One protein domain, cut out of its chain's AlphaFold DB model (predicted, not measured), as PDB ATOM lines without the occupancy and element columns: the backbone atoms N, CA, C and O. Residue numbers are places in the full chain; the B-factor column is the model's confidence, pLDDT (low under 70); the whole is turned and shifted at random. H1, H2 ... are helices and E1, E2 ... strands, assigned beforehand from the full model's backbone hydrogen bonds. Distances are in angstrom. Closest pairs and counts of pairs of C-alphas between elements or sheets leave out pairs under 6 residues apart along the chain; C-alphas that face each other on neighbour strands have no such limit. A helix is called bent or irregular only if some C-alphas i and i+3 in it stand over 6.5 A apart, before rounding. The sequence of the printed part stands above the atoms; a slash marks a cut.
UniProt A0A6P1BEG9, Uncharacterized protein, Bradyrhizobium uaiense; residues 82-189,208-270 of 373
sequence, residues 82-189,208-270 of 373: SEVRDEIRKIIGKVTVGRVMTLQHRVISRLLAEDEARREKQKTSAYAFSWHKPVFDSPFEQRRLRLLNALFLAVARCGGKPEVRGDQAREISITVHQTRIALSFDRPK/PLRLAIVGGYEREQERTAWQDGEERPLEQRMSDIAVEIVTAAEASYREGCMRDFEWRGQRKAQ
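This is residues 82 to 189 and 208 to 270 of the 373 residues of an uncharacterized protein of Bradyrhizobium uaiense (UniProt A0A6P1BEG9). A twisted wall of five strands curls round the earlier part of one long helix, H4, and H3 covers the same face of the sheet. Residues 257 to 270 of H4 stick out as a free arm, H2 reaches away from edge strand E1 with its later residues, and H1 packs on H4. The 171 printed residues hold four named helices and five named strands, in the order H1 H2 H3 E1 E2 E3 E4 E5 H4; the sheet runs E1 E2 E3 E4 E5, antiparallel throughout, and the class is mixed, helices and strands. The whole is only just compact, close to loose, with a radius of gyration of the C-alphas of 18.6 A, and elongated, spanning 68 by 40 by 29 A.

The sheet has E1, residues 160 to 165, 16.3 A; E2, 171 to 176, 16.4 A; E3, 179 to 186, 22.8 A; E4, 210 to 215, 15.7 A; and E5, 221 to 227, 16.4 A. H4, residues 234 to 270, is 48.6 A long and ends at C-alpha 270 (156.886, 239.008, 193.044). It is irregular, with C-alphas 236 and 239 7.4 A apart, and has a kink of 40 degrees near residue 241. H3, residues 139 to 156, measures 25.7 A, H2, residues 106 to 124, 26.8 A, and H1, residues 82 to 92, 15.2 A, beginning at C-alpha 82 (172.336, 207.730, 182.559).

E1, E2 and E3 form a meander, each strand the antiparallel neighbour of the one before, with N 163 and O 173 at 2.8 A and N 181 and O 174 at 2.8 A. Between the antiparallel neighbours E3 and E4, N 212 and O 184 are within hydrogen-bond range at 2.8 A, and in the hairpin E4 and E5, N 213 and O 224 are within hydrogen-bond range at 2.8 A. H2, H3 and H4 on one face of the sheet E1 E2 E3 E4 E5 make two layers, one of helices and one of strands. The closest C-alphas of E3 and H4 are Thr 179 and Ala 249, 5.6 A. H3 has a height over the sheet of 9.0 A and runs along the strands, at 13 degrees to E3 on the local plane. Residues 147 to 155 of H3 touch H4, closest at the C-alphas of Val 155 and Ala 242, 5.9 A, at a steep tilt of 61 degrees, the same way. H1 touches residues 239 to 247 of H4, closest at the C-alphas of Arg 85 and Thr 247, 5.7 A, at a steep tilt of 44 degrees, opposite ways. H2 is on the sheet through residues 106 to 111, near E1; it is close to but not clearly touching H3, with the C-alphas of Ile 108 and Asn 149 6.5 A apart. H2 and H4 are apart. Every O i to N i+4 pair is within hydrogen-bond range in H1, H2 and H3, and 31 of 33 are in H4.

The C-alphas farthest apart, of Ala 126 and Ala 269, are 68.3 A apart. Residues 190 to 207 are not printed; C-alphas 189 and 208 lie 10.7 A apart across this cut. The links H1 to H2 and H2 to H3 are long. Mean pLDDT of the printed part is 85.2, with residues 127 to 132, 189, 216 to 220 and 230 to 231 under 70.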
ATOM      1  N   SER A  82     172.014 209.083 183.017       88.62
ATOM      2  CA  SER A  82     172.336 207.730 182.559       88.62
ATOM      3  C   SER A  82     173.783 207.332 182.866       88.62
ATOM      4  O   SER A  82     174.015 206.215 183.331       88.62
ATOM      5  N   GLU A  83     174.738 208.252 182.715       89.69
ATOM      6  CA  GLU A  83     176.152 208.022 183.035       89.69
ATOM      7  C   GLU A  83     176.344 207.791 184.536       89.69
ATOM      8  O   GLU A  83     176.988 206.821 184.950       89.69
ATOM      9  N   VAL A  84     175.684 208.614 185.361       88.75
ATOM     10  CA  VAL A  84     175.692 208.453 186.822       88.75
ATOM     11  C   VAL A  84     175.087 207.104 187.222       88.75
ATOM     12  O   VAL A  84     175.624 206.405 188.083       88.75
ATOM     13  N   ARG A  85     173.996 206.679 186.572       92.06
ATOM     14  CA  ARG A  85     173.373 205.367 186.811       92.06
ATOM     15  C   ARG A  85     174.329 204.209 186.505       92.06
ATOM     16  O   ARG A  85     174.362 203.228 187.257       92.06
ATOM     17  N   ASP A  86     175.113 204.311 185.437       91.69
ATOM     18  CA  ASP A  86     176.100 203.293 185.068       91.69
ATOM     19  C   ASP A  86     177.287 203.248 186.037       91.69
ATOM     20  O   ASP A  86     177.769 202.162 186.378       91.69
ATOM     21  N   GLU A  87     177.738 204.396 186.542       90.69
ATOM     22  CA  GLU A  87     178.747 204.444 187.602       90.69
ATOM     23  C   GLU A  87     178.231 203.815 188.902       90.69
ATOM     24  O   GLU A  87     178.883 202.937 189.477       90.69
ATOM     25  N   ILE A  88     177.011 204.166 189.319       90.69
ATOM     26  CA  ILE A  88     176.345 203.565 190.482       90.69
ATOM     27  C   ILE A  88     176.272 202.044 190.323       90.69
ATOM     28  O   ILE A  88     176.562 201.303 191.268       90.69
ATOM     29  N   ARG A  89     175.930 201.549 189.128       93.19
ATOM     30  CA  ARG A  89     175.885 200.111 188.843       93.19
ATOM     31  C   ARG A  89     177.243 199.438 189.051       93.19
ATOM     32  O   ARG A  89     177.281 198.339 189.608       93.19
ATOM     33  N   LYS A  90     178.346 200.085 188.658       92.38
ATOM     34  CA  LYS A  90     179.712 199.574 188.885       92.38
ATOM     35  C   LYS A  90     180.060 199.521 190.376       92.38
ATOM     36  O   LYS A  90     180.642 198.531 190.814       92.38
ATOM     37  N   ILE A  91     179.673 200.535 191.153       90.50
ATOM     38  CA  ILE A  91     179.951 200.610 192.599       90.50
ATOM     39  C   ILE A  91     179.123 199.582 193.384       90.50
ATOM     40  O   ILE A  91     179.651 198.877 194.248       90.50
ATOM     41  N   ILE A  92     177.822 199.479 193.098       90.56
ATOM     42  CA  ILE A  92     176.928 198.543 193.793       90.56
ATOM     43  C   ILE A  92     177.282 197.101 193.429       90.56
ATOM     44  O   ILE A  92     177.340 196.247 194.317       90.56
ATOM     45  N   GLY A  93     177.532 196.821 192.150       90.75
ATOM     46  CA  GLY A  93     177.812 195.477 191.661       90.75
ATOM     47  C   GLY A  93     176.659 194.496 191.912       90.75
ATOM     48  O   GLY A  93     175.487 194.864 191.975       90.75
ATOM     49  N   LYS A  94     176.988 193.207 192.055       90.69
ATOM     50  CA  LYS A  94     175.985 192.153 192.261       90.69
ATOM     51  C   LYS A  94     175.511 192.109 193.716       90.69
ATOM     52  O   LYS A  94     176.312 191.935 194.641       90.69
ATOM     53  N   VAL A  95     174.197 192.175 193.913       88.56
ATOM     54  CA  VAL A  95     173.528 191.984 195.206       88.56
ATOM     55  C   VAL A  95     172.882 190.603 195.227       88.56
ATOM     56  O   VAL A  95     172.123 190.250 194.329       88.56
ATOM     57  N   THR A  96     173.199 189.802 196.245       86.44
ATOM     58  CA  THR A  96     172.647 188.448 196.403       86.44
ATOM     59  C   THR A  96     171.853 188.365 197.698       86.44
ATOM     60  O   THR A  96     172.359 188.715 198.763       86.44
ATOM     61  N   VAL A  97     170.615 187.878 197.613       85.75
ATOM     62  CA  VAL A  97     169.743 187.672 198.774       85.75
ATOM     63  C   VAL A  97     169.814 186.209 199.189       85.75
ATOM     64  O   VAL A  97     169.206 185.337 198.568       85.75
ATOM     65  N   GLY A  98     170.574 185.929 200.244       79.69
ATOM     66  CA  GLY A  98     170.632 184.596 200.836       79.69
ATOM     67  C   GLY A  98     169.328 184.206 201.544       79.69
ATOM     68  O   GLY A  98     168.529 185.052 201.961       79.69
ATOM     69  N   ARG A  99     169.121 182.897 201.737       78.00
ATOM     70  CA  ARG A  99     168.093 182.393 202.672       78.00
ATOM     71  C   ARG A  99     168.446 182.722 204.124       78.00
ATOM     72  O   ARG A  99     167.549 182.982 204.914       78.00
ATOM     73  N   VAL A 100     169.741 182.761 204.437       80.50
ATOM     74  CA  VAL A 100     170.284 183.122 205.751       80.50
ATOM     75  C   VAL A 100     171.000 184.468 205.655       80.50
ATOM     76  O   VAL A 100     171.684 184.749 204.670       80.50
ATOM     77  N   MET A 101     170.829 185.300 206.681       81.56
ATOM     78  CA  MET A 101     171.448 186.622 206.785       81.56
ATOM     79  C   MET A 101     172.851 186.479 207.382       81.56
ATOM     80  O   MET A 101     173.012 186.537 208.596       81.56
ATOM     81  N   THR A 102     173.860 186.263 206.536       76.88
ATOM     82  CA  THR A 102     175.261 186.113 206.976       76.88
ATOM     83  C   THR A 102     175.838 187.405 207.547       76.88
ATOM     84  O   THR A 102     176.540 187.377 208.551       76.88
ATOM     85  N   LEU A 103     175.509 188.542 206.932       85.38
ATOM     86  CA  LEU A 103     175.843 189.877 207.418       85.38
ATOM     87  C   LEU A 103     174.552 190.656 207.655       85.38
ATOM     88  O   LEU A 103     173.690 190.708 206.774       85.38
ATOM     89  N   GLN A 104     174.427 191.267 208.830       87.25
ATOM     90  CA  GLN A 104     173.265 192.069 209.193       87.25
ATOM     91  C   GLN A 104     173.629 193.550 209.234       87.25
ATOM     92  O   GLN A 104     174.611 193.955 209.856       87.25
ATOM     93  N   HIS A 105     172.817 194.377 208.585       90.56
ATOM     94  CA  HIS A 105     172.915 195.819 208.724       90.56
ATOM     95  C   HIS A 105     172.472 196.235 210.135       90.56
ATOM     96  O   HIS A 105     171.460 195.744 210.634       90.56
ATOM     97  N   ARG A 106     173.162 197.210 210.748       91.06
ATOM     98  CA  ARG A 106     172.904 197.688 212.125       91.06
ATOM     99  C   ARG A 106     171.424 197.961 212.418       91.06
ATOM    100  O   ARG A 106     170.944 197.652 213.502       91.06
ATOM    101  N   VAL A 107     170.708 198.550 211.460       89.12
ATOM    102  CA  VAL A 107     169.267 198.848 211.589       89.12
ATOM    103  C   VAL A 107     168.432 197.572 211.696       89.12
ATOM    104  O   VAL A 107     167.530 197.510 212.520       89.12
ATOM    105  N   ILE A 108     168.751 196.548 210.902       89.75
ATOM    106  CA  ILE A 108     168.036 195.269 210.932       89.75
ATOM    107  C   ILE A 108     168.372 194.501 212.211       89.75
ATOM    108  O   ILE A 108     167.465 193.990 212.858       89.75
ATOM    109  N   SER A 109     169.641 194.492 212.632       88.81
ATOM    110  CA  SER A 109     170.034 193.899 213.917       88.81
ATOM    111  C   SER A 109     169.311 194.552 215.095       88.81
ATOM    112  O   SER A 109     168.873 193.847 215.998       88.81
ATOM    113  N   ARG A 110     169.122 195.881 215.067       90.69
ATOM    114  CA  ARG A 110     168.331 196.594 216.082       90.69
ATOM    115  C   ARG A 110     166.881 196.096 216.117       90.69
ATOM    116  O   ARG A 110     166.396 195.765 217.188       90.69
ATOM    117  N   LEU A 111     166.222 196.003 214.959       88.00
ATOM    118  CA  LEU A 111     164.829 195.542 214.861       88.00
ATOM    119  C   LEU A 111     164.652 194.097 215.348       88.00
ATOM    120  O   LEU A 111     163.689 193.802 216.046       88.00
ATOM    121  N   LEU A 112     165.586 193.203 215.009       87.94
ATOM    122  CA  LEU A 112     165.555 191.812 215.468       87.94
ATOM    123  C   LEU A 112     165.796 191.697 216.980       87.94
ATOM    124  O   LEU A 112     165.134 190.899 217.637       87.94
ATOM    125  N   ALA A 113     166.698 192.509 217.541       87.62
ATOM    126  CA  ALA A 113     166.934 192.558 218.984       87.62
ATOM    127  C   ALA A 113     165.718 193.104 219.754       87.62
ATOM    128  O   ALA A 113     165.365 192.575 220.805       87.62
ATOM    129  N   GLU A 114     165.044 194.128 219.218       85.75
ATOM    130  CA  GLU A 114     163.776 194.629 219.763       85.75
ATOM    131  C   GLU A 114     162.696 193.535 219.758       85.75
ATOM    132  O   GLU A 114     161.952 193.403 220.730       85.75
ATOM    133  N   ASP A 115     162.629 192.716 218.705       85.19
ATOM    134  CA  ASP A 115     161.655 191.626 218.596       85.19
ATOM    135  C   ASP A 115     161.950 190.453 219.547       85.19
ATOM    136  O   ASP A 115     161.033 189.892 220.147       85.19
ATOM    137  N   GLU A 116     163.227 190.119 219.759       85.00
ATOM    138  CA  GLU A 116     163.642 189.154 220.789       85.00
ATOM    139  C   GLU A 116     163.276 189.649 222.193       85.00
ATOM    140  O   GLU A 116     162.682 188.914 222.978       85.00
ATOM    141  N   ALA A 117     163.523 190.928 222.490       85.12
ATOM    142  CA  ALA A 117     163.141 191.523 223.768       85.12
ATOM    143  C   ALA A 117     161.614 191.504 223.984       85.12
ATOM    144  O   ALA A 117     161.146 191.337 225.114       85.12
ATOM    145  N   ARG A 118     160.811 191.643 222.916       83.62
ATOM    146  CA  ARG A 118     159.351 191.436 222.981       83.62
ATOM    147  C   ARG A 118     159.016 189.977 223.324       83.62
ATOM    148  O   ARG A 118     158.194 189.760 224.216       83.62
ATOM    149  N   ARG A 119     159.699 188.995 222.714       81.94
ATOM    150  CA  ARG A 119     159.540 187.560 223.041       81.94
ATOM    151  C   ARG A 119     159.875 187.252 224.496       81.94
ATOM    152  O   ARG A 119     159.107 186.561 225.161       81.94
ATOM    153  N   GLU A 120     160.982 187.770 225.011       82.19
ATOM    154  CA  GLU A 120     161.380 187.570 226.409       82.19
ATOM    155  C   GLU A 120     160.365 188.174 227.385       82.19
ATOM    156  O   GLU A 120     159.966 187.521 228.355       82.19
ATOM    157  N   LYS A 121     159.862 189.380 227.097       81.56
ATOM    158  CA  LYS A 121     158.795 190.009 227.892       81.56
ATOM    159  C   LYS A 121     157.499 189.206 227.860       81.56
ATOM    160  O   LYS A 121     156.857 189.069 228.896       81.56
ATOM    161  N   GLN A 122     157.133 188.642 226.709       79.88
ATOM    162  CA  GLN A 122     155.941 187.802 226.589       79.88
ATOM    163  C   GLN A 122     156.063 186.504 227.398       79.88
ATOM    164  O   GLN A 122     155.075 186.061 227.971       79.88
ATOM    165  N   LYS A 123     157.264 185.916 227.479       79.31
ATOM    166  CA  LYS A 123     157.534 184.729 228.310       79.31
ATOM    167  C   LYS A 123     157.555 185.037 229.809       79.31
ATOM    168  O   LYS A 123     157.167 184.191 230.603       79.31
ATOM    169  N   THR A 124     158.043 186.219 230.186       80.88
ATOM    170  CA  THR A 124     158.250 186.603 231.596       80.88
ATOM    171  C   THR A 124     156.991 187.211 232.227       80.88
ATOM    172  O   THR A 124     156.812 187.152 233.440       80.88
ATOM    173  N   SER A 125     156.109 187.807 231.423       77.31
ATOM    174  CA  SER A 125     154.871 188.424 231.903       77.31
ATOM    175  C   SER A 125     153.798 187.377 232.204       77.31
ATOM    176  O   SER A 125     153.508 186.519 231.376       77.31
ATOM    177  N   ALA A 126     153.129 187.511 233.354       71.00
ATOM    178  CA  ALA A 126     151.966 186.694 233.718       71.00
ATOM    179  C   ALA A 126     150.767 186.893 232.766       71.00
ATOM    180  O   ALA A 126     149.901 186.027 232.668       71.00
ATOM    181  N   TYR A 127     150.733 188.021 232.046       68.62
ATOM    182  CA  TYR A 127     149.725 188.337 231.036       68.62
ATOM    183  C   TYR A 127     150.382 188.623 229.684       68.62
ATOM    184  O   TYR A 127     151.239 189.505 229.557       68.62
ATOM    185  N   ALA A 128     149.952 187.897 228.652       64.88
ATOM    186  CA  ALA A 128     150.390 188.107 227.277       64.88
ATOM    187  C   ALA A 128     149.636 189.291 226.653       64.88
ATOM    188  O   ALA A 128     148.590 189.122 226.027       64.88
ATOM    189  N   PHE A 129     150.160 190.504 226.819       69.00
ATOM    190  CA  PHE A 129     149.598 191.674 226.146       69.00
ATOM    191  C   PHE A 129     149.885 191.641 224.639       69.00
ATOM    192  O   PHE A 129     150.990 191.308 224.205       69.00
ATOM    193  N   SER A 130     148.901 192.038 223.831       65.38
ATOM    194  CA  SER A 130     148.971 192.012 222.364       65.38
ATOM    195  C   SER A 130     150.096 192.879 221.781       65.38
ATOM    196  O   SER A 130     150.635 192.541 220.730       65.38
ATOM    197  N   TRP A 131     150.512 193.943 222.475       66.56
ATOM    198  CA  TRP A 131     151.630 194.810 222.078       66.56
ATOM    199  C   TRP A 131     153.023 194.216 222.360       66.56
ATOM    200  O   TRP A 131     154.027 194.771 221.922       66.56
ATOM    201  N   HIS A 132     153.110 193.091 223.081       65.44
ATOM    202  CA  HIS A 132     154.349 192.318 223.250       65.44
ATOM    203  C   HIS A 132     154.483 191.187 222.224       65.44
ATOM    204  O   HIS A 132     155.433 190.410 222.297       65.44
ATOM    205  N   LYS A 133     153.555 191.084 221.264       73.75
ATOM    206  CA  LYS A 133     153.633 190.075 220.211       73.75
ATOM    207  C   LYS A 133     154.796 190.391 219.254       73.75
ATOM    208  O   LYS A 133     154.916 191.543 218.827       73.75
ATOM    209  N   PRO A 134     155.618 189.395 218.882       77.75
ATOM    210  CA  PRO A 134     156.681 189.579 217.903       77.75
ATOM    211  C   PRO A 134     156.094 189.938 216.543       77.75
ATOM    212  O   PRO A 134     155.054 189.415 216.129       77.75
ATOM    213  N   VAL A 135     156.759 190.854 215.855       78.81
ATOM    214  CA  VAL A 135     156.284 191.419 214.594       78.81
ATOM    215  C   VAL A 135     156.793 190.608 213.409       78.81
ATOM    216  O   VAL A 135     156.071 190.431 212.429       78.81
ATOM    217  N   PHE A 136     158.018 190.080 213.494       81.81
ATOM    218  CA  PHE A 136     158.740 189.575 212.325       81.81
ATOM    219  C   PHE A 136     158.758 188.044 212.192       81.81
ATOM    220  O   PHE A 136     159.473 187.515 211.344       81.81
ATOM    221  N   ASP A 137     157.948 187.322 212.971       80.31
ATOM    222  CA  ASP A 137     157.904 185.849 212.956       80.31
ATOM    223  C   ASP A 137     157.265 185.268 211.684       80.31
ATOM    224  O   ASP A 137     157.560 184.143 211.281       80.31
ATOM    225  N   SER A 138     156.387 186.029 211.027       84.75
ATOM    226  CA  SER A 138     155.720 185.588 209.800       84.75
ATOM    227  C   SER A 138     156.733 185.333 208.670       84.75
ATOM    228  O   SER A 138     157.591 186.188 208.437       84.75
ATOM    229  N   PRO A 139     156.598 184.252 207.868       84.50
ATOM    230  CA  PRO A 139     157.454 184.016 206.698       84.50
ATOM    231  C   PRO A 139     157.502 185.204 205.724       84.50
ATOM    232  O   PRO A 139     158.514 185.438 205.062       84.50
ATOM    233  N   PHE A 140     156.410 185.973 205.658       86.19
ATOM    234  CA  PHE A 140     156.325 187.216 204.894       86.19
ATOM    235  C   PHE A 140     157.282 188.286 205.435       86.19
ATOM    236  O   PHE A 140     158.093 188.822 204.683       86.19
ATOM    237  N   GLU A 141     157.236 188.551 206.741       85.81
ATOM    238  CA  GLU A 141     158.083 189.555 207.390       85.81
ATOM    239  C   GLU A 141     159.557 189.128 207.409       85.81
ATOM    240  O   GLU A 141     160.440 189.944 207.151       85.81
ATOM    241  N   GLN A 142     159.849 187.834 207.582       87.44
ATOM    242  CA  GLN A 142     161.216 187.315 207.466       87.44
ATOM    243  C   GLN A 142     161.783 187.508 206.053       87.44
ATOM    244  O   GLN A 142     162.932 187.923 205.886       87.44
ATOM    245  N   ARG A 143     160.991 187.236 205.003       87.81
ATOM    246  CA  ARG A 143     161.396 187.506 203.612       87.81
ATOM    247  C   ARG A 143     161.622 189.000 203.387       87.81
ATOM    248  O   ARG A 143     162.637 189.378 202.804       87.81
ATOM    249  N   ARG A 144     160.724 189.839 203.901       89.81
ATOM    250  CA  ARG A 144     160.812 191.297 203.831       89.81
ATOM    251  C   ARG A 144     162.088 191.828 204.499       89.81
ATOM    252  O   ARG A 144     162.834 192.573 203.870       89.81
ATOM    253  N   LEU A 145     162.411 191.393 205.718       89.62
ATOM    254  CA  LEU A 145     163.645 191.793 206.407       89.62
ATOM    255  C   LEU A 145     164.912 191.334 205.675       89.62
ATOM    256  O   LEU A 145     165.886 192.085 205.627       89.62
ATOM    257  N   ARG A 146     164.910 190.143 205.061       90.94
ATOM    258  CA  ARG A 146     166.046 189.672 204.245       90.94
ATOM    259  C   ARG A 146     166.288 190.564 203.030       90.94
ATOM    260  O   ARG A 146     167.436 190.922 202.764       90.94
ATOM    261  N   LEU A 147     165.219 190.941 202.327       90.31
ATOM    262  CA  LEU A 147     165.285 191.854 201.183       90.31
ATOM    263  C   LEU A 147     165.764 193.247 201.614       90.31
ATOM    264  O   LEU A 147     166.697 193.779 201.017       90.31
ATOM    265  N   LEU A 148     165.218 193.795 202.707       91.69
ATOM    266  CA  LEU A 148     165.669 195.076 203.262       91.69
ATOM    267  C   LEU A 148     167.133 195.043 203.686       91.69
ATOM    268  O   LEU A 148     167.864 195.991 203.427       91.69
ATOM    269  N   ASN A 149     167.587 193.957 204.303       92.94
ATOM    270  CA  ASN A 149     168.978 193.822 204.706       92.94
ATOM    271  C   ASN A 149     169.932 193.830 203.511       92.94
ATOM    272  O   ASN A 149     170.921 194.558 203.525       92.94
ATOM    273  N   ALA A 150     169.625 193.049 202.470       92.12
ATOM    274  CA  ALA A 150     170.426 193.031 201.251       92.12
ATOM    275  C   ALA A 150     170.455 194.412 200.583       92.12
ATOM    276  O   ALA A 150     171.523 194.883 200.195       92.12
ATOM    277  N   LEU A 151     169.304 195.087 200.526       92.25
ATOM    278  CA  LEU A 151     169.194 196.438 199.992       92.25
ATOM    279  C   LEU A 151     170.013 197.446 200.811       92.25
ATOM    280  O   LEU A 151     170.785 198.215 200.252       92.25
ATOM    281  N   PHE A 152     169.902 197.426 202.137       93.38
ATOM    282  CA  PHE A 152     170.629 198.340 203.021       93.38
ATOM    283  C   PHE A 152     172.142 198.162 202.917       93.38
ATOM    284  O   PHE A 152     172.867 199.152 202.866       93.38
ATOM    285  N   LEU A 153     172.622 196.920 202.824       92.56
ATOM    286  CA  LEU A 153     174.039 196.637 202.601       92.56
ATOM    287  C   LEU A 153     174.509 197.073 201.207       92.56
ATOM    288  O   LEU A 153     175.646 197.517 201.066       92.56
ATOM    289  N   ALA A 154     173.653 196.960 200.187       92.31
ATOM    290  CA  ALA A 154     173.966 197.399 198.831       92.31
ATOM    291  C   ALA A 154     174.087 198.925 198.748       92.31
ATOM    292  O   ALA A 154     175.113 199.432 198.304       92.31
ATOM    293  N   VAL A 155     173.086 199.658 199.242       92.88
ATOM    294  CA  VAL A 155     173.071 201.127 199.170       92.88
ATOM    295  C   VAL A 155     174.125 201.753 200.101       92.88
ATOM    296  O   VAL A 155     174.647 202.827 199.806       92.88
ATOM    297  N   ALA A 156     174.532 201.062 201.173       91.69
ATOM    298  CA  ALA A 156     175.650 201.491 202.021       91.69
ATOM    299  C   ALA A 156     176.992 201.592 201.267       91.69
ATOM    300  O   ALA A 156     177.842 202.386 201.668       91.69
ATOM    301  N   ARG A 157     177.177 200.852 200.159       90.19
ATOM    302  CA  ARG A 157     178.375 200.958 199.296       90.19
ATOM    303  C   ARG A 157     178.483 202.323 198.610       90.19
ATOM    304  O   ARG A 157     179.588 202.770 198.341       90.19
ATOM    305  N   CYS A 158     177.352 202.995 198.396       87.50
ATOM    306  CA  CYS A 158     177.253 204.334 197.808       87.50
ATOM    307  C   CYS A 158     176.971 205.411 198.872       87.50
ATOM    308  O   CYS A 158     176.272 206.382 198.602       87.50
ATOM    309  N   GLY A 159     177.401 205.208 200.122       86.19
ATOM    310  CA  GLY A 159     177.199 206.194 201.193       86.19
ATOM    311  C   GLY A 159     175.760 206.301 201.718       86.19
ATOM    312  O   GLY A 159     175.452 207.208 202.497       86.19
ATOM    313  N   GLY A 160     174.877 205.374 201.338       89.56
ATOM    314  CA  GLY A 160     173.501 205.324 201.812       89.56
ATOM    315  C   GLY A 160     173.373 204.962 203.283       89.56
ATOM    316  O   GLY A 160     173.927 203.973 203.760       89.56
ATOM    317  N   LYS A 161     172.571 205.741 204.003       91.94
ATOM    318  CA  LYS A 161     172.254 205.532 205.415       91.94
ATOM    319  C   LYS A 161     170.764 205.237 205.553       91.94
ATOM    320  O   LYS A 161     169.960 206.172 205.494       91.94
ATOM    321  N   PRO A 162     170.376 203.961 205.699       91.94
ATOM    322  CA  PRO A 162     168.986 203.608 205.921       91.94
ATOM    323  C   PRO A 162     168.572 203.976 207.348       91.94
ATOM    324  O   PRO A 162     169.314 203.781 208.311       91.94
ATOM    325  N   GLU A 163     167.361 204.488 207.477       90.69
ATOM    326  CA  GLU A 163     166.690 204.801 208.727       90.69
ATOM    327  C   GLU A 163     165.292 204.193 208.666       90.69
ATOM    328  O   GLU A 163     164.561 204.354 207.684       90.69
ATOM    329  N   VAL A 164     164.936 203.492 209.736       89.88
ATOM    330  CA  VAL A 164     163.628 202.870 209.900       89.88
ATOM    331  C   VAL A 164     162.996 203.405 211.174       89.88
ATOM    332  O   VAL A 164     163.630 203.389 212.240       89.88
ATOM    333  N   ARG A 165     161.755 203.877 211.043       84.56
ATOM    334  CA  ARG A 165     160.923 204.361 212.148       84.56
ATOM    335  C   ARG A 165     159.732 203.432 212.387       84.56
ATOM    336  O   ARG A 165     159.244 202.771 211.468       84.56
ATOM    337  N   GLY A 166     159.289 203.406 213.642       78.62
ATOM    338  CA  GLY A 166     158.187 202.575 214.118       78.62
ATOM    339  C   GLY A 166     158.551 201.101 214.319       78.62
ATOM    340  O   GLY A 166     159.523 200.589 213.763       78.62
ATOM    341  N   ASP A 167     157.718 200.409 215.095       70.94
ATOM    342  CA  ASP A 167     157.927 199.008 215.484       70.94
ATOM    343  C   ASP A 167     157.752 198.014 214.326       70.94
ATOM    344  O   ASP A 167     158.344 196.939 214.324       70.94
ATOM    345  N   GLN A 168     156.953 198.379 213.319       75.44
ATOM    346  CA  GLN A 168     156.611 197.526 212.169       75.44
ATOM    347  C   GLN A 168     157.613 197.634 211.009       75.44
ATOM    348  O   GLN A 168     157.452 197.013 209.954       75.44
ATOM    349  N   ALA A 169     158.631 198.481 211.164       81.19
ATOM    350  CA  ALA A 169     159.616 198.785 210.135       81.19
ATOM    351  C   ALA A 169     159.028 199.267 208.793       81.19
ATOM    352  O   ALA A 169     159.637 199.053 207.750       81.19
ATOM    353  N   ARG A 170     157.832 199.868 208.782       84.25
ATOM    354  CA  ARG A 170     157.126 200.292 207.553       84.25
ATOM    355  C   ARG A 170     157.535 201.681 207.078       84.25
ATOM    356  O   ARG A 170     157.504 201.953 205.883       84.25
ATOM    357  N   GLU A 171     157.973 202.542 207.991       85.56
ATOM    358  CA  GLU A 171     158.518 203.841 207.630       85.56
ATOM    359  C   GLU A 171     160.006 203.725 207.322       85.56
ATOM    360  O   GLU A 171     160.859 203.886 208.198       85.56
ATOM    361  N   ILE A 172     160.311 203.441 206.059       90.50
ATOM    362  CA  ILE A 172     161.680 203.256 205.593       90.50
ATOM    363  C   ILE A 172     162.115 204.497 204.829       90.50
ATOM    364  O   ILE A 172     161.392 205.039 203.993       90.50
ATOM    365  N   SER A 173     163.329 204.940 205.104       91.00
ATOM    366  CA  SER A 173     163.962 206.021 204.365       91.00
ATOM    367  C   SER A 173     165.447 205.754 204.236       91.00
ATOM    368  O   SER A 173     166.057 205.188 205.139       91.00
ATOM    369  N   ILE A 174     166.039 206.150 203.121       92.00
ATOM    370  CA  ILE A 174     167.467 206.022 202.880       92.00
ATOM    371  C   ILE A 174     168.001 207.403 202.545       92.00
ATOM    372  O   ILE A 174     167.522 208.060 201.627       92.00
ATOM    373  N   THR A 175     168.978 207.855 203.324       91.25
ATOM    374  CA  THR A 175     169.682 209.108 203.051       91.25
ATOM    375  C   THR A 175     170.961 208.778 202.303       91.25
ATOM    376  O   THR A 175     171.889 208.228 202.895       91.25
ATOM    377  N   VAL A 176     170.992 209.066 201.008       90.06
ATOM    378  CA  VAL A 176     172.184 208.931 200.169       90.06
ATOM    379  C   VAL A 176     172.901 210.272 200.221       90.06
ATOM    380  O   VAL A 176     172.385 211.264 199.718       90.06
ATOM    381  N   HIS A 177     174.034 210.317 200.923       86.75
ATOM    382  CA  HIS A 177     174.751 211.547 201.274       86.75
ATOM    383  C   HIS A 177     173.858 212.608 201.948       86.75
ATOM    384  O   HIS A 177     173.771 212.631 203.181       86.75
ATOM    385  N   GLN A 178     173.219 213.493 201.180       84.19
ATOM    386  CA  GLN A 178     172.363 214.575 201.682       84.19
ATOM    387  C   GLN A 178     170.920 214.487 201.198       84.19
ATOM    388  O   GLN A 178     170.056 215.138 201.787       84.19
ATOM    389  N   THR A 179     170.638 213.638 200.213       86.31
ATOM    390  CA  THR A 179     169.285 213.452 199.701       86.31
ATOM    391  C   THR A 179     168.591 212.295 200.401       86.31
ATOM    392  O   THR A 179     169.089 211.168 200.449       86.31
ATOM    393  N   ARG A 180     167.408 212.567 200.960       89.88
ATOM    394  CA  ARG A 180     166.572 211.563 201.620       89.88
ATOM    395  C   ARG A 180     165.525 211.024 200.653       89.88
ATOM    396  O   ARG A 180     164.684 211.775 200.176       89.88
ATOM    397  N   ILE A 181     165.531 209.710 200.458       90.75
ATOM    398  CA  ILE A 181     164.521 208.970 199.700       90.75
ATOM    399  C   ILE A 181     163.654 208.165 200.662       90.75
ATOM    400  O   ILE A 181     164.171 207.449 201.518       90.75
ATOM    401  N   ALA A 182     162.334 208.280 200.539       90.94
ATOM    402  CA  ALA A 182     161.398 207.455 201.289       90.94
ATOM    403  C   ALA A 182     161.022 206.208 200.478       90.94
ATOM    404  O   ALA A 182     160.879 206.259 199.257       90.94
ATOM    405  N   LEU A 183     160.868 205.082 201.173       90.94
ATOM    406  CA  LEU A 183     160.498 203.803 200.583       90.94
ATOM    407  C   LEU A 183     159.226 203.270 201.239       90.94
ATOM    408  O   LEU A 183     159.052 203.356 202.457       90.94
ATOM    409  N   SER A 184     158.372 202.667 200.424       87.94
ATOM    410  CA  SER A 184     157.271 201.819 200.864       87.94
ATOM    411  C   SER A 184     157.624 200.377 200.529       87.94
ATOM    412  O   SER A 184     157.949 200.077 199.382       87.94
ATOM    413  N   PHE A 185     157.606 199.487 201.520       87.81
ATOM    414  CA  PHE A 185     157.854 198.067 201.291       87.81
ATOM    415  C   PHE A 185     156.893 197.218 202.103       87.81
ATOM    416  O   PHE A 185     157.095 197.029 203.305       87.81
ATOM    417  N   ASP A 186     155.837 196.750 201.449       86.25
ATOM    418  CA  ASP A 186     154.741 196.009 202.072       86.25
ATOM    419  C   ASP A 186     153.947 195.226 201.008       86.25
ATOM    420  O   ASP A 186     154.374 195.095 199.858       86.25
ATOM    421  N   ARG A 187     152.789 194.689 201.388       84.19
ATOM    422  CA  ARG A 187     151.799 194.118 200.476       84.19
ATOM    423  C   ARG A 187     151.318 195.169 199.466       84.19
ATOM    424  O   ARG A 187     151.227 196.351 199.806       84.19
ATOM    425  N   PRO A 188     150.969 194.761 198.233       78.94
ATOM    426  CA  PRO A 188     150.352 195.666 197.273       78.94
ATOM    427  C   PRO A 188     149.048 196.234 197.851       78.94
ATOM    428  O   PRO A 188     148.230 195.495 198.402       78.94
ATOM    429  N   LYS A 189     148.854 197.555 197.738       68.88
ATOM    430  CA  LYS A 189     147.593 198.203 198.115       68.88
ATOM    431  C   LYS A 189     146.502 197.681 197.174       68.88
ATOM    432  O   LYS A 189     146.569 197.927 195.973       68.88
ATOM    433  N   PRO A 208     152.633 188.396 197.729       80.50
ATOM    434  CA  PRO A 208     153.438 189.293 196.915       80.50
ATOM    435  C   PRO A 208     153.947 190.457 197.761       80.50
ATOM    436  O   PRO A 208     153.190 191.096 198.498       80.50
ATOM    437  N   LEU A 209     155.238 190.742 197.636       85.62
ATOM    438  CA  LEU A 209     155.849 191.952 198.164       85.62
ATOM    439  C   LEU A 209     155.898 193.020 197.071       85.62
ATOM    440  O   LEU A 209     156.103 192.723 195.890       85.62
ATOM    441  N   ARG A 210     155.723 194.275 197.482       87.62
ATOM    442  CA  ARG A 210     155.828 195.448 196.620       87.62
ATOM    443  C   ARG A 210     156.724 196.494 197.266       87.62
ATOM    444  O   ARG A 210     156.463 196.938 198.382       87.62
ATOM    445  N   LEU A 211     157.775 196.877 196.551       88.69
ATOM    446  CA  LEU A 211     158.707 197.936 196.922       88.69
ATOM    447  C   LEU A 211     158.457 199.148 196.032       88.69
ATOM    448  O   LEU A 211     158.438 199.004 194.816       88.69
ATOM    449  N   ALA A 212     158.314 200.332 196.611       89.62
ATOM    450  CA  ALA A 212     158.164 201.570 195.861       89.62
ATOM    451  C   ALA A 212     159.022 202.694 196.445       89.62
ATOM    452  O   ALA A 212     159.126 202.844 197.664       89.62
ATOM    453  N   ILE A 213     159.606 203.495 195.556       90.19
ATOM    454  CA  ILE A 213     160.160 204.808 195.877       90.19
ATOM    455  C   ILE A 213     158.986 205.776 195.954       90.19
ATOM    456  O   ILE A 213     158.279 205.981 194.965       90.19
ATOM    457  N   VAL A 214     158.778 206.355 197.131       88.19
ATOM    458  CA  VAL A 214     157.645 207.238 197.416       88.19
ATOM    459  C   VAL A 214     158.122 208.663 197.668       88.19
ATOM    460  O   VAL A 214     159.134 208.894 198.328       88.19
ATOM    461  N   GLY A 215     157.381 209.622 197.125       79.50
ATOM    462  CA  GLY A 215     157.569 211.056 197.289       79.50
ATOM    463  C   GLY A 215     156.315 211.741 197.837       79.50
ATOM    464  O   GLY A 215     155.273 211.115 198.042       79.50
ATOM    465  N   GLY A 216     156.426 213.046 198.077       64.19
ATOM    466  CA  GLY A 216     155.367 213.857 198.681       64.19
ATOM    467  C   GLY A 216     155.338 213.785 200.212       64.19
ATOM    468  O   GLY A 216     155.962 212.916 200.823       64.19
ATOM    469  N   TYR A 217     154.614 214.721 200.834       54.84
ATOM    470  CA  TYR A 217     154.509 214.844 202.295       54.84
ATOM    471  C   TYR A 217     153.922 213.576 202.941       54.84
ATOM    472  O   TYR A 217     154.428 213.100 203.955       54.84
ATOM    473  N   GLU A 218     152.933 212.966 202.283       59.25
ATOM    474  CA  GLU A 218     152.223 211.770 202.760       59.25
ATOM    475  C   GLU A 218     152.733 210.455 202.142       59.25
ATOM    476  O   GLU A 218     152.181 209.389 202.398       59.25
ATOM    477  N   ARG A 219     153.825 210.495 201.357       67.75
ATOM    478  CA  ARG A 219     154.403 209.312 200.684       67.75
ATOM    479  C   ARG A 219     153.421 208.583 199.755       67.75
ATOM    480  O   ARG A 219     153.498 207.365 199.588       67.75
ATOM    481  N   GLU A 220     152.499 209.323 199.153       66.12
ATOM    482  CA  GLU A 220     151.478 208.776 198.256       66.12
ATOM    483  C   GLU A 220     151.921 208.747 196.793       66.12
ATOM    484  O   GLU A 220     151.438 207.927 196.015       66.12
ATOM    485  N   GLN A 221     152.864 209.616 196.417       75.56
ATOM    486  CA  GLN A 221     153.337 209.716 195.043       75.56
ATOM    487  C   GLN A 221     154.407 208.662 194.796       75.56
ATOM    488  O   GLN A 221     155.549 208.791 195.238       75.56
ATOM    489  N   GLU A 222     154.046 207.601 194.092       81.06
ATOM    490  CA  GLU A 222     154.983 206.546 193.731       81.06
ATOM    491  C   GLU A 222     155.765 206.951 192.482       81.06
ATOM    492  O   GLU A 222     155.202 207.072 191.398       81.06
ATOM    493  N   ARG A 223     157.078 207.158 192.633       79.25
ATOM    494  CA  ARG A 223     157.968 207.471 191.504       79.25
ATOM    495  C   ARG A 223     158.292 206.223 190.696       79.25
ATOM    496  O   ARG A 223     158.320 206.240 189.471       79.25
ATOM    497  N   THR A 224     158.576 205.132 191.397       85.69
ATOM    498  CA  THR A 224     158.946 203.853 190.788       85.69
ATOM    499  C   THR A 224     158.557 202.733 191.731       85.69
ATOM    500  O   THR A 224     158.753 202.856 192.941       85.69
ATOM    501  N   ALA A 225     158.007 201.642 191.198       88.62
ATOM    502  CA  ALA A 225     157.584 200.499 191.990       88.62
ATOM    503  C   ALA A 225     157.973 199.172 191.333       88.62
ATOM    504  O   ALA A 225     157.935 199.021 190.114       88.62
ATOM    505  N   TRP A 226     158.295 198.194 192.172       89.44
ATOM    506  CA  TRP A 226     158.602 196.822 191.802       89.44
ATOM    507  C   TRP A 226     157.748 195.879 192.634       89.44
ATOM    508  O   TRP A 226     157.613 196.043 193.847       89.44
ATOM    509  N   GLN A 227     157.202 194.866 191.982       86.56
ATOM    510  CA  GLN A 227     156.395 193.831 192.608       86.56
ATOM    511  C   GLN A 227     156.957 192.460 192.239       86.56
ATOM    512  O   GLN A 227     157.599 192.308 191.195       86.56
ATOM    513  N   ASP A 228     156.721 191.470 193.098       82.88
ATOM    514  CA  ASP A 228     156.966 190.072 192.753       82.88
ATOM    515  C   ASP A 228     156.199 189.696 191.478       82.88
ATOM    516  O   ASP A 228     154.969 189.726 191.449       82.88
ATOM    517  N   GLY A 229     156.945 189.359 190.424       73.06
ATOM    518  CA  GLY A 229     156.403 188.801 189.188       73.06
ATOM    519  C   GLY A 229     156.714 187.313 189.082       73.06
ATOM    520  O   GLY A 229     157.713 186.851 189.637       73.06
ATOM    521  N   GLU A 230     155.889 186.582 188.335       62.72
ATOM    522  CA  GLU A 230     156.027 185.129 188.149       62.72
ATOM    523  C   GLU A 230     157.356 184.742 187.475       62.72
ATOM    524  O   GLU A 230     157.952 183.728 187.825       62.72
ATOM    525  N   GLU A 231     157.874 185.588 186.577       64.94
ATOM    526  CA  GLU A 231     159.120 185.321 185.841       64.94
ATOM    527  C   GLU A 231     160.400 185.727 186.587       64.94
ATOM    528  O   GLU A 231     161.437 185.077 186.457       64.94
ATOM    529  N   ARG A 232     160.366 186.829 187.350       76.44
ATOM    530  CA  ARG A 232     161.534 187.332 188.095       76.44
ATOM    531  C   ARG A 232     161.115 187.838 189.471       76.44
ATOM    532  O   ARG A 232     160.540 188.937 189.530       76.44
ATOM    533  N   PRO A 233     161.452 187.112 190.555       85.44
ATOM    534  CA  PRO A 233     161.140 187.530 191.914       85.44
ATOM    535  C   PRO A 233     161.980 188.749 192.315       85.44
ATOM    536  O   PRO A 233     163.035 189.016 191.725       85.44
ATOM    537  N   LEU A 234     161.534 189.487 193.337       85.00
ATOM    538  CA  LEU A 234     162.236 190.690 193.799       85.00
ATOM    539  C   LEU A 234     163.697 190.419 194.180       85.00
ATOM    540  O   LEU A 234     164.552 191.256 193.909       85.00
ATOM    541  N   GLU A 235     164.016 189.237 194.712       87.94
ATOM    542  CA  GLU A 235     165.373 188.811 195.071       87.94
ATOM    543  C   GLU A 235     166.381 188.976 193.923       87.94
ATOM    544  O   GLU A 235     167.526 189.357 194.163       87.94
ATOM    545  N   GLN A 236     165.963 188.711 192.680       86.69
ATOM    546  CA  GLN A 236     166.832 188.816 191.505       86.69
ATOM    547  C   GLN A 236     166.993 190.263 191.020       86.69
ATOM    548  O   GLN A 236     168.007 190.593 190.413       86.69
ATOM    549  N   ARG A 237     166.022 191.134 191.320       89.06
ATOM    550  CA  ARG A 237     166.010 192.548 190.912       89.06
ATOM    551  C   ARG A 237     166.697 193.470 191.922       89.06
ATOM    552  O   ARG A 237     166.731 194.674 191.712       89.06
ATOM    553  N   MET A 238     167.244 192.940 193.019       89.12
ATOM    554  CA  MET A 238     167.819 193.763 194.093       89.12
ATOM    555  C   MET A 238     168.999 194.625 193.660       89.12
ATOM    556  O   MET A 238     169.145 195.728 194.176       89.12
ATOM    557  N   SER A 239     169.816 194.147 192.719       91.38
ATOM    558  CA  SER A 239     170.922 194.950 192.185       91.38
ATOM    559  C   SER A 239     170.375 196.171 191.443       91.38
ATOM    560  O   SER A 239     170.765 197.293 191.748       91.38
ATOM    561  N   ASP A 240     169.398 195.960 190.555       91.25
ATOM    562  CA  ASP A 240     168.758 197.035 189.793       91.25
ATOM    563  C   ASP A 240     168.028 198.005 190.722       91.25
ATOM    564  O   ASP A 240     168.230 199.207 190.648       91.25
ATOM    565  N   ILE A 241     167.252 197.489 191.674       92.44
ATOM    566  CA  ILE A 241     166.515 198.293 192.654       92.44
ATOM    567  C   ILE A 241     167.455 199.168 193.491       92.44
ATOM    568  O   ILE A 241     167.149 200.331 193.747       92.44
ATOM    569  N   ALA A 242     168.601 198.635 193.924       92.81
ATOM    570  CA  ALA A 242     169.584 199.416 194.666       92.81
ATOM    571  C   ALA A 242     170.171 200.546 193.799       92.81
ATOM    572  O   ALA A 242     170.307 201.667 194.289       92.81
ATOM    573  N   VAL A 243     170.449 200.273 192.517       93.88
ATOM    574  CA  VAL A 243     170.888 201.288 191.543       93.88
ATOM    575  C   VAL A 243     169.819 202.363 191.362       93.88
ATOM    576  O   VAL A 243     170.135 203.548 191.440       93.88
ATOM    577  N   GLU A 244     168.555 201.976 191.192       92.75
ATOM    578  CA  GLU A 244     167.440 202.913 191.024       92.75
ATOM    579  C   GLU A 244     167.227 203.795 192.254       92.75
ATOM    580  O   GLU A 244     166.948 204.978 192.112       92.75
ATOM    581  N   ILE A 245     167.415 203.276 193.469       92.25
ATOM    582  CA  ILE A 245     167.282 204.082 194.693       92.25
ATOM    583  C   ILE A 245     168.361 205.166 194.777       92.25
ATOM    584  O   ILE A 245     168.055 206.307 195.126       92.25
ATOM    585  N   VAL A 246     169.615 204.832 194.461       92.56
ATOM    586  CA  VAL A 246     170.712 205.817 194.455       92.56
ATOM    587  C   VAL A 246     170.537 206.806 193.301       92.56
ATOM    588  O   VAL A 246     170.692 208.008 193.497       92.56
ATOM    589  N   THR A 247     170.123 206.325 192.126       92.81
ATOM    590  CA  THR A 247     169.833 207.173 190.958       92.81
ATOM    591  C   THR A 247     168.670 208.124 191.247       92.81
ATOM    592  O   THR A 247     168.740 209.305 190.925       92.81
ATOM    593  N   ALA A 248     167.627 207.659 191.937       91.75
ATOM    594  CA  ALA A 248     166.510 208.493 192.364       91.75
ATOM    595  C   ALA A 248     166.930 209.555 193.390       91.75
ATOM    596  O   ALA A 248     166.350 210.641 193.404       91.75
ATOM    597  N   ALA A 249     167.927 209.272 194.235       90.88
ATOM    598  CA  ALA A 249     168.505 210.269 195.134       90.88
ATOM    599  C   ALA A 249     169.242 211.374 194.367       90.88
ATOM    600  O   ALA A 249     169.086 212.550 194.695       90.88
ATOM    601  N   GLU A 250     169.979 211.020 193.317       91.38
ATOM    602  CA  GLU A 250     170.604 211.995 192.425       91.38
ATOM    603  C   GLU A 250     169.561 212.804 191.640       91.38
ATOM    604  O   GLU A 250     169.591 214.032 191.657       91.38
ATOM    605  N   ALA A 251     168.575 212.143 191.031       90.50
ATOM    606  CA  ALA A 251     167.492 212.816 190.317       90.50
ATOM    607  C   ALA A 251     166.719 213.781 191.233       90.50
ATOM    608  O   ALA A 251     166.468 214.926 190.865       90.50
ATOM    609  N   SER A 252     166.421 213.365 192.470       89.38
ATOM    610  CA  SER A 252     165.751 214.217 193.463       89.38
ATOM    611  C   SER A 252     166.592 215.432 193.867       89.38
ATOM    612  O   SER A 252     166.029 216.486 194.163       89.38
ATOM    613  N   TYR A 253     167.924 215.304 193.888       89.19
ATOM    614  CA  TYR A 253     168.827 216.434 194.118       89.19
ATOM    615  C   TYR A 253     168.771 217.431 192.955       89.19
ATOM    616  O   TYR A 253     168.555 218.621 193.188       89.19
ATOM    617  N   ARG A 254     168.873 216.948 191.708       89.69
ATOM    618  CA  ARG A 254     168.786 217.789 190.502       89.69
ATOM    619  C   ARG A 254     167.445 218.523 190.412       89.69
ATOM    620  O   ARG A 254     167.416 219.736 190.227       89.69
ATOM    621  N   GLU A 255     166.341 217.813 190.651       88.62
ATOM    622  CA  GLU A 255     164.996 218.397 190.758       88.62
ATOM    623  C   GLU A 255     164.895 219.428 191.894       88.62
ATOM    624  O   GLU A 255     164.168 220.412 191.786       88.62
ATOM    625  N   GLY A 256     165.585 219.204 193.015       85.69
ATOM    626  CA  GLY A 256     165.657 220.154 194.124       85.69
ATOM    627  C   GLY A 256     166.342 221.462 193.729       85.69
ATOM    628  O   GLY A 256     165.805 222.527 194.017       85.69
ATOM    629  N   CYS A 257     167.470 221.378 193.021       86.19
ATOM    630  CA  CYS A 257     168.200 222.548 192.527       86.19
ATOM    631  C   CYS A 257     167.364 223.350 191.524       86.19
ATOM    632  O   CYS A 257     167.268 224.570 191.635       86.19
ATOM    633  N   MET A 258     166.711 222.660 190.583       87.88
ATOM    634  CA  MET A 258     165.812 223.293 189.611       87.88
ATOM    635  C   MET A 258     164.646 224.005 190.302       87.88
ATOM    636  O   MET A 258     164.383 225.170 190.017       87.88
ATOM    637  N   ARG A 259     163.989 223.346 191.267       87.44
ATOM    638  CA  ARG A 259     162.887 223.957 192.028       87.44
ATOM    639  C   ARG A 259     163.326 225.164 192.846       87.44
ATOM    640  O   ARG A 259     162.570 226.123 192.937       87.44
ATOM    641  N   ASP A 260     164.512 225.126 193.450       84.44
ATOM    642  CA  ASP A 260     165.057 226.276 194.177       84.44
ATOM    643  C   ASP A 260     165.321 227.455 193.228       84.44
ATOM    644  O   ASP A 260     164.923 228.580 193.521       84.44
ATOM    645  N   PHE A 261     165.904 227.194 192.055       87.25
ATOM    646  CA  PHE A 261     166.119 228.211 191.024       87.25
ATOM    647  C   PHE A 261     164.803 228.842 190.545       87.25
ATOM    648  O   PHE A 261     164.661 230.067 190.545       87.25
ATOM    649  N   GLU A 262     163.814 228.016 190.197       89.12
ATOM    650  CA  GLU A 262     162.483 228.470 189.779       89.12
ATOM    651  C   GLU A 262     161.783 229.269 190.881       89.12
ATOM    652  O   GLU A 262     161.220 230.333 190.616       89.12
ATOM    653  N   TRP A 263     161.854 228.795 192.128       89.44
ATOM    654  CA  TRP A 263     161.290 229.491 193.279       89.44
ATOM    655  C   TRP A 263     161.937 230.863 193.483       89.44
ATOM    656  O   TRP A 263     161.217 231.844 193.665       89.44
ATOM    657  N   ARG A 264     163.272 230.973 193.388       87.69
ATOM    658  CA  ARG A 264     163.979 232.265 193.460       87.69
ATOM    659  C   ARG A 264     163.551 233.196 192.329       87.69
ATOM    660  O   ARG A 264     163.325 234.375 192.583       87.69
ATOM    661  N   GLY A 265     163.378 232.666 191.118       89.62
ATOM    662  CA  GLY A 265     162.878 233.412 189.964       89.62
ATOM    663  C   GLY A 265     161.486 233.996 190.184       89.62
ATOM    664  O   GLY A 265     161.283 235.203 190.063       89.62
ATOM    665  N   GLN A 266     160.536 233.150 190.584       90.06
ATOM    666  CA  GLN A 266     159.169 233.573 190.894       90.06
ATOM    667  C   GLN A 266     159.140 234.567 192.055       90.06
ATOM    668  O   GLN A 266     158.428 235.570 192.004       90.06
ATOM    669  N   ARG A 267     159.930 234.312 193.102       90.19
ATOM    670  CA  ARG A 267     159.969 235.166 194.286       90.19
ATOM    671  C   ARG A 267     160.567 236.537 193.984       90.19
ATOM    672  O   ARG A 267     160.048 237.531 194.483       90.19
ATOM    673  N   LYS A 268     161.605 236.602 193.151       90.62
ATOM    674  CA  LYS A 268     162.171 237.860 192.661       90.62
ATOM    675  C   LYS A 268     161.131 238.674 191.893       90.62
ATOM    676  O   LYS A 268     160.909 239.828 192.241       90.62
ATOM    677  N   ALA A 269     160.443 238.060 190.929       91.12
ATOM    678  CA  ALA A 269     159.409 238.734 190.143       91.12
ATOM    679  C   ALA A 269     158.268 239.281 191.023       91.12
ATOM    680  O   ALA A 269     157.796 240.394 190.810       91.12
ATOM    681  N   GLN A 270     157.860 238.531 192.055       91.69
ATOM    682  CA  GLN A 270     156.886 239.008 193.044       91.69
ATOM    683  C   GLN A 270     157.386 240.243 193.798       91.69
ATOM    684  O   GLN A 270     156.640 241.203 193.953       91.69
TER     685      GLN A 270